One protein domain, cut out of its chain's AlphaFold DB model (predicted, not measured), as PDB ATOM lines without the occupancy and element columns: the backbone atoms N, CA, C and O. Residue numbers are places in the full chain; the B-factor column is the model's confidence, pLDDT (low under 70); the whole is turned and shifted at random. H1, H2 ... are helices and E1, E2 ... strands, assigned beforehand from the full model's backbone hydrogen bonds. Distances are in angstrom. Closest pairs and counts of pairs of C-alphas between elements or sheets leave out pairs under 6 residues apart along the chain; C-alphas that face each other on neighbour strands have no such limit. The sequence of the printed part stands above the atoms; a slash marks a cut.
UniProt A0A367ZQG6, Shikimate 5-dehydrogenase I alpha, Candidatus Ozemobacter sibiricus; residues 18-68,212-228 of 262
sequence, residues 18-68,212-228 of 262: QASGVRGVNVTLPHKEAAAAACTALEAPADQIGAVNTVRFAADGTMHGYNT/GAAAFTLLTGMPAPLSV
ATOM      1  N   GLN A  18      13.325 -14.833   8.381       97.75
ATOM      2  CA  GLN A  18      13.406 -14.057   9.618       97.75
ATOM      3  C   GLN A  18      12.550 -12.785   9.539       97.75
ATOM      4  O   GLN A  18      11.729 -12.545  10.422       97.75
ATOM      5  N   ALA A  19      12.677 -12.015   8.454       97.19
ATOM      6  CA  ALA A  19      11.900 -10.793   8.235       97.19
ATOM      7  C   ALA A  19      10.384 -11.049   8.152       97.19
ATOM      8  O   ALA A  19       9.587 -10.172   8.474       97.19
ATOM      9  N   SER A  20       9.977 -12.260   7.764       96.44
ATOM     10  CA  SER A  20       8.570 -12.676   7.695       96.44
ATOM     11  C   SER A  20       7.998 -13.146   9.043       96.44
ATOM     12  O   SER A  20       6.865 -13.621   9.092       96.44
ATOM     13  N   GLY A  21       8.767 -13.072  10.135       95.38
ATOM     14  CA  GLY A  21       8.322 -13.482  11.472       95.38
ATOM     15  C   GLY A  21       8.363 -14.993  11.726       95.38
ATOM     16  O   GLY A  21       7.763 -15.479  12.687       95.38
ATOM     17  N   VAL A  22       9.063 -15.768  10.890       96.88
ATOM     18  CA  VAL A  22       9.305 -17.193  11.161       96.88
ATOM     19  C   VAL A  22      10.209 -17.318  12.393       96.88
ATOM     20  O   VAL A  22      11.175 -16.577  12.528       96.88
ATOM     21  N   ARG A  23       9.926 -18.269  13.298       95.94
ATOM     22  CA  ARG A  23      10.728 -18.465  14.531       95.94
ATOM     23  C   ARG A  23      12.011 -19.269  14.327       95.94
ATOM     24  O   ARG A  23      12.938 -19.191  15.127       95.94
ATOM     25  N   GLY A  24      12.058 -20.074  13.278       97.56
ATOM     26  CA  GLY A  24      13.224 -20.863  12.922       97.56
ATOM     27  C   GLY A  24      12.906 -21.921  11.882       97.56
ATOM     28  O   GLY A  24      11.746 -22.139  11.526       97.56
ATOM     29  N   VAL A  25      13.952 -22.563  11.380       98.25
ATOM     30  CA  VAL A  25      13.871 -23.542  10.296       98.25
ATOM     31  C   VAL A  25      14.874 -24.665  10.485       98.25
ATOM     32  O   VAL A  25      15.959 -24.467  11.027       98.25
ATOM     33  N   ASN A  26      14.538 -25.848   9.978       98.31
ATOM     34  CA  ASN A  26      15.534 -26.880   9.734       98.31
ATOM     35  C   ASN A  26      16.209 -26.658   8.378       98.31
ATOM     36  O   ASN A  26      15.579 -26.220   7.415       98.31
ATOM     37  N   VAL A  27      17.488 -27.016   8.304       97.25
ATOM     38  CA  VAL A  27      18.309 -26.961   7.098       97.25
ATOM     39  C   VAL A  27      18.824 -28.361   6.784       97.25
ATOM     40  O   VAL A  27      19.328 -29.077   7.650       97.25
ATOM     41  N   THR A  28      18.710 -28.763   5.522       92.56
ATOM     42  CA  THR A  28      19.176 -30.068   5.042       92.56
ATOM     43  C   THR A  28      20.096 -29.920   3.832       92.56
ATOM     44  O   THR A  28      20.487 -28.810   3.473       92.56
ATOM     45  N   LEU A  29      20.508 -31.045   3.245       87.62
ATOM     46  CA  LEU A  29      21.364 -31.100   2.064       87.62
ATOM     47  C   LEU A  29      20.874 -30.142   0.958       87.62
ATOM     48  O   LEU A  29      19.668 -30.070   0.718       87.62
ATOM     49  N   PRO A  30      21.786 -29.445   0.256       89.56
ATOM     50  CA  PRO A  30      23.241 -29.393   0.452       89.56
ATOM     51  C   PRO A  30      23.702 -28.266   1.408       89.56
ATOM     52  O   PRO A  30      24.874 -27.909   1.425       89.56
ATOM     53  N   HIS A  31      22.801 -27.680   2.199       95.12
ATOM     54  CA  HIS A  31      22.973 -26.333   2.765       95.12
ATOM     55  C   HIS A  31      23.586 -26.248   4.162       95.12
ATOM     56  O   HIS A  31      23.788 -25.144   4.650       95.12
ATOM     57  N   LYS A  32      23.883 -27.363   4.836       95.19
ATOM     58  CA  LYS A  32      24.249 -27.327   6.267       95.19
ATOM     59  C   LYS A  32      25.527 -26.532   6.570       95.19
ATOM     60  O   LYS A  32      25.604 -25.860   7.592       95.19
ATOM     61  N   GLU A  33      26.520 -26.579   5.686       93.31
ATOM     62  CA  GLU A  33      27.775 -25.824   5.856       93.31
ATOM     63  C   GLU A  33      27.582 -24.344   5.509       93.31
ATOM     64  O   GLU A  33      28.009 -23.464   6.249       93.31
ATOM     65  N   ALA A  34      26.833 -24.061   4.439       95.19
ATOM     66  CA  ALA A  34      26.443 -22.696   4.097       95.19
ATOM     67  C   ALA A  34      25.570 -22.056   5.193       95.19
ATOM     68  O   ALA A  34      25.673 -20.857   5.427       95.19
ATOM     69  N   ALA A  35      24.746 -22.842   5.894       97.50
ATOM     70  CA  ALA A  35      23.968 -22.366   7.034       97.50
ATOM     71  C   ALA A  35      24.867 -21.974   8.202       97.50
ATOM     72  O   ALA A  35      24.602 -20.959   8.835       97.50
ATOM     73  N   ALA A  36      25.939 -22.731   8.460       96.31
ATOM     74  CA  ALA A  36      26.907 -22.368   9.490       96.31
ATOM     75  C   ALA A  36      27.582 -21.024   9.175       96.31
ATOM     76  O   ALA A  36      27.699 -20.186  10.058       96.31
ATOM     77  N   ALA A  37      27.937 -20.782   7.910       95.88
ATOM     78  CA  ALA A  37      28.499 -19.501   7.478       95.88
ATOM     79  C   ALA A  37      27.481 -18.341   7.471       95.88
ATOM     80  O   ALA A  37      27.876 -17.182   7.551       95.88
ATOM     81  N   ALA A  38      26.185 -18.636   7.335       97.31
ATOM     82  CA  ALA A  38      25.126 -17.629   7.276       97.31
ATOM     83  C   ALA A  38      24.574 -17.227   8.655       97.31
ATOM     84  O   ALA A  38      23.990 -16.153   8.777       97.31
ATOM     85  N   CYS A  39      24.710 -18.082   9.672       98.25
ATOM     86  CA  CYS A  39      24.260 -17.774  11.029       98.25
ATOM     87  C   CYS A  39      25.170 -16.726  11.679       98.25
ATOM     88  O   CYS A  39      26.388 -16.774  11.532       98.25
ATOM     89  N   THR A  40      24.582 -15.802  12.437       97.75
ATOM     90  CA  THR A  40      25.331 -14.753  13.147       97.75
ATOM     91  C   THR A  40      25.922 -15.253  14.463       97.75
ATOM     92  O   THR A  40      26.881 -14.672  14.959       97.75
ATOM     93  N   ALA A  41      25.366 -16.330  15.022       98.12
ATOM     94  CA  ALA A  41      25.892 -17.026  16.187       98.12
ATOM     95  C   ALA A  41      25.803 -18.541  15.972       98.12
ATOM     96  O   ALA A  41      24.787 -19.044  15.486       98.12
ATOM     97  N   LEU A  42      26.852 -19.273  16.344       98.19
ATOM     98  CA  LEU A  42      26.865 -20.734  16.334       98.19
ATOM     99  C   LEU A  42      26.867 -21.248  17.766       98.19
ATOM    100  O   LEU A  42      27.698 -20.855  18.577       98.19
ATOM    101  N   GLU A  43      25.924 -22.132  18.051       97.75
ATOM    102  CA  GLU A  43      25.725 -22.719  19.368       97.75
ATOM    103  C   GLU A  43      26.397 -24.081  19.414       97.75
ATOM    104  O   GLU A  43      26.287 -24.859  18.461       97.75
ATOM    105  N   ALA A  44      27.064 -24.405  20.522       94.12
ATOM    106  CA  ALA A  44      27.718 -25.697  20.658       94.12
ATOM    107  C   ALA A  44      26.705 -26.854  20.479       94.12
ATOM    108  O   ALA A  44      25.607 -26.805  21.041       94.12
ATOM    109  N   PRO A  45      27.034 -27.909  19.707       94.06
ATOM    110  CA  PRO A  45      28.326 -28.174  19.060       94.06
ATOM    111  C   PRO A  45      28.438 -27.723  17.589       94.06
ATOM    112  O   PRO A  45      29.320 -28.189  16.867       94.06
ATOM    113  N   ALA A  46      27.533 -26.885  17.080       95.81
ATOM    114  CA  ALA A  46      27.523 -26.470  15.673       95.81
ATOM    115  C   ALA A  46      28.769 -25.664  15.268       95.81
ATOM    116  O   ALA A  46      29.235 -25.803  14.135       95.81
ATOM    117  N   ASP A  47      29.310 -24.871  16.194       94.38
ATOM    118  CA  ASP A  47      30.559 -24.114  16.062       94.38
ATOM    119  C   ASP A  47      31.763 -25.032  15.802       94.38
ATOM    120  O   ASP A  47      32.559 -24.790  14.898       94.38
ATOM    121  N   GLN A  48      31.840 -26.141  16.534       91.88
ATOM    122  CA  GLN A  48      32.871 -27.156  16.372       91.88
ATOM    123  C   GLN A  48      32.623 -27.953  15.094       91.88
ATOM    124  O   GLN A  48      33.523 -28.162  14.296       91.88
ATOM    125  N   ILE A  49      31.391 -28.385  14.835       93.06
ATOM    126  CA  ILE A  49      31.088 -29.225  13.669       93.06
ATOM    127  C   ILE A  49      31.286 -28.465  12.343       93.06
ATOM    128  O   ILE A  49      31.609 -29.081  11.323       93.06
ATOM    129  N   GLY A  50      31.080 -27.143  12.336       92.44
ATOM    130  CA  GLY A  50      31.091 -26.327  11.121       92.44
ATOM    131  C   GLY A  50      29.895 -26.614  10.205       92.44
ATOM    132  O   GLY A  50      29.989 -26.486   8.985       92.44
ATOM    133  N   ALA A  51      28.777 -27.069  10.779       94.31
ATOM    134  CA  ALA A  51      27.543 -27.343  10.051       94.31
ATOM    135  C   ALA A  51      26.317 -27.103  10.940       94.31
ATOM    136  O   ALA A  51      26.294 -27.516  12.099       94.31
ATOM    137  N   VAL A  52      25.276 -26.508  10.361       97.62
ATOM    138  CA  VAL A  52      24.007 -26.172  11.018       97.62
ATOM    139  C   VAL A  52      22.859 -26.895  10.315       97.62
ATOM    140  O   VAL A  52      22.722 -26.819   9.095       97.62
ATOM    141  N   ASN A  53      22.020 -27.599  11.077       98.00
ATOM    142  CA  ASN A  53      20.792 -28.232  10.571       98.00
ATOM    143  C   ASN A  53      19.511 -27.608  11.167       98.00
ATOM    144  O   ASN A  53      18.409 -27.994  10.779       98.00
ATOM    145  N   THR A  54      19.645 -26.669  12.108       98.62
ATOM    146  CA  THR A  54      18.532 -25.975  12.766       98.62
ATOM    147  C   THR A  54      18.929 -24.528  13.030       98.62
ATOM    148  O   THR A  54      19.943 -24.281  13.671       98.62
ATOM    149  N   VAL A  55      18.133 -23.575  12.558       98.62
ATOM    150  CA  VAL A  55      18.331 -22.138  12.780       98.62
ATOM    151  C   VAL A  55      17.172 -21.618  13.614       98.62
ATOM    152  O   VAL A  55      16.016 -21.838  13.252       98.62
ATOM    153  N   ARG A  56      17.466 -20.918  14.711       98.44
ATOM    154  CA  ARG A  56      16.478 -20.189  15.514       98.44
ATOM    155  C   ARG A  56      16.675 -18.696  15.301       98.44
ATOM    156  O   ARG A  56      17.786 -18.191  15.442       98.44
ATOM    157  N   PHE A  57      15.590 -18.003  14.988       98.25
ATOM    158  CA  PHE A  57      15.581 -16.557  14.824       98.25
ATOM    159  C   PHE A  57      15.192 -15.904  16.151       98.25
ATOM    160  O   PHE A  57      14.117 -16.172  16.691       98.25
ATOM    161  N   ALA A  58      16.088 -15.088  16.701       96.25
ATOM    162  CA  ALA A  58      15.843 -14.315  17.909       96.25
ATOM    163  C   ALA A  58      15.222 -12.945  17.581       96.25
ATOM    164  O   ALA A  58      15.301 -12.456  16.452       96.25
ATOM    165  N   ALA A  59      14.567 -12.342  18.578       93.50
ATOM    166  CA  ALA A  59      13.854 -11.071  18.425       93.50
ATOM    167  C   ALA A  59      14.786  -9.871  18.175       93.50
ATOM    168  O   ALA A  59      14.357  -8.872  17.610       93.50
ATOM    169  N   ASP A  60      16.055  -9.983  18.568       95.56
ATOM    170  CA  ASP A  60      17.114  -8.995  18.333       95.56
ATOM    171  C   ASP A  60      17.720  -9.079  16.917       95.56
ATOM    172  O   ASP A  60      18.618  -8.312  16.582       95.56
ATOM    173  N   GLY A  61      17.244 -10.008  16.082       95.56
ATOM    174  CA  GLY A  61      17.785 -10.257  14.749       95.56
ATOM    175  C   GLY A  61      18.891 -11.317  14.709       95.56
ATOM    176  O   GLY A  61      19.319 -11.691  13.617       95.56
ATOM    177  N   THR A  62      19.312 -11.880  15.843       97.88
ATOM    178  CA  THR A  62      20.339 -12.929  15.869       97.88
ATOM    179  C   THR A  62      19.817 -14.229  15.242       97.88
ATOM    180  O   THR A  62      18.737 -14.728  15.576       97.88
ATOM    181  N   MET A  63      20.599 -14.809  14.326       98.38
ATOM    182  CA  MET A  63      20.387 -16.145  13.766       98.38
ATOM    183  C   MET A  63      21.273 -17.147  14.508       98.38
ATOM    184  O   MET A  63      22.464 -17.263  14.211       98.38
ATOM    185  N   HIS A  64      20.690 -17.878  15.458       98.62
ATOM    186  CA  HIS A  64      21.396 -18.925  16.196       98.62
ATOM    187  C   HIS A  64      21.388 -20.228  15.394       98.62
ATOM    188  O   HIS A  64      20.322 -20.793  15.120       98.62
ATOM    189  N   GLY A  65      22.571 -20.713  15.032       98.56
ATOM    190  CA  GLY A  65      22.777 -21.977  14.341       98.56
ATOM    191  C   GLY A  65      23.057 -23.121  15.309       98.56
ATOM    192  O   GLY A  65      24.006 -23.065  16.084       98.56
ATOM    193  N   TYR A  66      22.268 -24.189  15.212       98.56
ATOM    194  CA  TYR A  66      22.393 -25.413  16.000       98.56
ATOM    195  C   TYR A  66      22.619 -26.635  15.101       98.56
ATOM    196  O   TYR A  66      22.226 -26.669  13.926       98.56
ATOM    197  N   ASN A  67      23.192 -27.685  15.689       98.06
ATOM    198  CA  ASN A  67      23.324 -28.996  15.064       98.06
ATOM    199  C   ASN A  67      22.620 -30.069  15.907       98.06
ATOM    200  O   ASN A  67      23.203 -30.685  16.795       98.06
ATOM    201  N   THR A  68      21.338 -30.288  15.629       98.06
ATOM    202  CA  THR A  68      20.515 -31.282  16.325       98.06
ATOM    203  C   THR A  68      20.748 -32.706  15.833       98.06
ATOM    204  O   THR A  68      20.344 -33.636  16.527       98.06
ATOM    205  N   GLY A 212      14.884 -34.362  15.222       97.19
ATOM    206  CA  GLY A 212      13.666 -33.584  15.029       97.19
ATOM    207  C   GLY A 212      13.043 -33.175  16.359       97.19
ATOM    208  O   GLY A 212      12.562 -32.055  16.492       97.19
ATOM    209  N   ALA A 213      13.084 -34.057  17.359       97.44
ATOM    210  CA  ALA A 213      12.627 -33.772  18.715       97.44
ATOM    211  C   ALA A 213      13.475 -32.674  19.380       97.44
ATOM    212  O   ALA A 213      12.932 -31.745  19.985       97.44
ATOM    213  N   ALA A 214      14.799 -32.726  19.209       97.62
ATOM    214  CA  ALA A 214      15.692 -31.667  19.667       97.62
ATOM    215  C   ALA A 214      15.380 -30.324  18.977       97.62
ATOM    216  O   ALA A 214      15.210 -29.312  19.657       97.62
ATOM    217  N   ALA A 215      15.199 -30.314  17.651       98.12
ATOM    218  CA  ALA A 215      14.822 -29.103  16.916       98.12
ATOM    219  C   ALA A 215      13.454 -28.552  17.353       98.12
ATOM    220  O   ALA A 215      13.313 -27.351  17.569       98.12
ATOM    221  N   PHE A 216      12.453 -29.417  17.539       97.81
ATOM    222  CA  PHE A 216      11.134 -29.019  18.032       97.81
ATOM    223  C   PHE A 216      11.241 -28.314  19.385       97.81
ATOM    224  O   PHE A 216      10.673 -27.238  19.566       97.81
ATOM    225  N   THR A 217      12.005 -28.894  20.310       97.31
ATOM    226  CA  THR A 217      12.184 -28.336  21.653       97.31
ATOM    227  C   THR A 217      12.874 -26.973  21.591       97.31
ATOM    228  O   THR A 217      12.384 -26.019  22.187       97.31
ATOM    229  N   LEU A 218      13.932 -26.835  20.784       96.62
ATOM    230  CA  LEU A 218      14.636 -25.561  20.579       96.62
ATOM    231  C   LEU A 218      13.738 -24.462  19.991       96.62
ATOM    232  O   LEU A 218      13.820 -23.307  20.403       96.62
ATOM    233  N   LEU A 219      12.895 -24.801  19.015       96.50
ATOM    234  CA  LEU A 219      12.085 -23.821  18.282       96.50
ATOM    235  C   LEU A 219      10.772 -23.453  18.981       96.50
ATOM    236  O   LEU A 219      10.167 -22.421  18.673       96.50
ATOM    237  N   THR A 220      10.290 -24.307  19.883       95.81
ATOM    238  CA  THR A 220       8.998 -24.118  20.558       95.81
ATOM    239  C   THR A 220       9.121 -23.836  22.048       95.81
ATOM    240  O   THR A 220       8.180 -23.291  22.617       95.81
ATOM    241  N   GLY A 221      10.241 -24.205  22.677       95.81
ATOM    242  CA  GLY A 221      10.399 -24.207  24.131       95.81
ATOM    243  C   GLY A 221       9.607 -25.314  24.838       95.81
ATOM    244  O   GLY A 221       9.591 -25.356  26.064       95.81
ATOM    245  N   MET A 222       8.941 -26.204  24.095       96.88
ATOM    246  CA  MET A 222       8.109 -27.272  24.648       96.88
ATOM    247  C   MET A 222       8.776 -28.642  24.487       96.88
ATOM    248  O   MET A 222       9.433 -28.878  23.471       96.88
ATOM    249  N   PRO A 223       8.552 -29.588  25.417       96.25
ATOM    250  CA  PRO A 223       9.008 -30.962  25.251       96.25
ATOM    251  C   PRO A 223       8.449 -31.590  23.971       96.25
ATOM    252  O   PRO A 223       7.244 -31.555  23.713       96.25
ATOM    253  N   ALA A 224       9.324 -32.196  23.170       97.00
ATOM    254  CA  ALA A 224       8.904 -32.880  21.957       97.00
ATOM    255  C   ALA A 224       8.103 -34.162  22.264       97.00
ATOM    256  O   ALA A 224       8.541 -34.998  23.059       97.00
ATOM    257  N   PRO A 225       6.961 -34.396  21.594       95.25
ATOM    258  CA  PRO A 225       6.182 -35.616  21.776       95.25
ATOM    259  C   PRO A 225       6.769 -36.775  20.943       95.25
ATOM    260  O   PRO A 225       6.222 -37.141  19.898       95.25
ATOM    261  N   LEU A 226       7.883 -37.373  21.395       92.19
ATOM    262  CA  LEU A 226       8.651 -38.380  20.631       92.19
ATOM    263  C   LEU A 226       7.791 -39.531  20.081       92.19
ATOM    264  O   LEU A 226       7.946 -39.929  18.925       92.19
ATOM    265  N   SER A 227       6.872 -40.069  20.887       91.44
ATOM    266  CA  SER A 227       6.001 -41.182  20.484       91.44
ATOM    267  C   SER A 227       5.060 -40.798  19.335       91.44
ATOM    268  O   SER A 227       4.850 -41.586  18.409       91.44
ATOM    269  N   VAL A 228       4.543 -39.564  19.347       95.25
ATOM    270  CA  VAL A 228       3.694 -39.014  18.284       95.25
ATOM    271  C   VAL A 228       4.506 -38.826  17.007       95.25
ATOM    272  O   VAL A 228       4.074 -39.285  15.950       95.25
TER     273      VAL A 228
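What this domain is: This is residues 18 to 68 and 212 to 228 of the 262 residues of the protein "Shikimate 5-dehydrogenase I alpha" of Candidatus Ozemobacter sibiricus (UniProt A0A367ZQG6). A small sheet of three strands forms a thin middle slab, with helix H1 over one face and helix H3 over the other, both running along the strands. The short helix H2 sits near one end of the edge strand E3, and residues 221 to 228 fold back after H3 on its side away from the sheet. The printed part has 68 residues, with three named helices and three named strands in the order E1 H1 H2 E2 E3 H3. The sheet order is E1, E2, E3, all antiparallel; the class is mixed, with 31 of the 68 printed residues, under half, in named elements. The whole is compact, with a radius of gyration of the C-alphas of 11.7 A, and spans 33 by 25 by 20 A.

Where its parts are: The inner strand E2 covers residues 54 to 57 and is 10.1 A long. Beside it in the sheet are E1, residues 24 to 26, from C-alpha 24 at (13.224, -20.863, 12.922), and E3, residues 63 to 66, 9.7 A long. H1 covers residues 32 to 38 and is 9.8 A long; H2 covers residues 46 to 49. H3, residues 212 to 220, is 11.9 A long and ends with C-alpha 220 at (8.998, -24.118, 20.558).

How they stand to each other: E1 and E2 are antiparallel at 169 degrees, with N 55 and O 25 at 2.8 A, within hydrogen-bond range. E2 and E3 form a hairpin at 155 degrees, with N 66 and O 54 at 2.8 A, also within range. Residues 41 to 42 pair in parallel with residues 64 to 65 of E3. H1 is on the sheet at a height of 9.3 A, over E3 and only just over E2, with 3 of its 7 C-alphas there. On the local plane it stands at 28 degrees to E3, only just along the strands; their closest C-alphas, of Ala 36 and Gly 65, are 6.4 A apart. H3 is on the opposite face at a height of 8.8 A, over E2 and only just over E1, with 3 of its 9 C-alphas there. It runs along the strands, at 3 degrees to E2 on the local plane; their closest C-alphas, of Arg 56 and Leu 219, are 6.3 A apart. H2 only grazes the sheet, its closest C-alpha pair with E3 being Ala 46 and Tyr 66 at 5.2 A. H1 and H2 are close but not clearly touching, the C-alphas of Ala 36 and Ala 46 being closest at 7.4 A. In H1 and H3 every O i to N i+4 pair is within hydrogen-bond range; H2 is too short for one.

The domain as a whole: The C-alphas farthest apart, of Asp 60 and Ser 227, are 34.1 A from each other. Residues 69 to 211 are not printed, and C-alphas 68 and 212 are 7.3 A apart across this cut, which lies in the link from E3 to H3. Of the links printed whole, none is long. The mean pLDDT of the printed part is 96.2, and no printed residue is under 70.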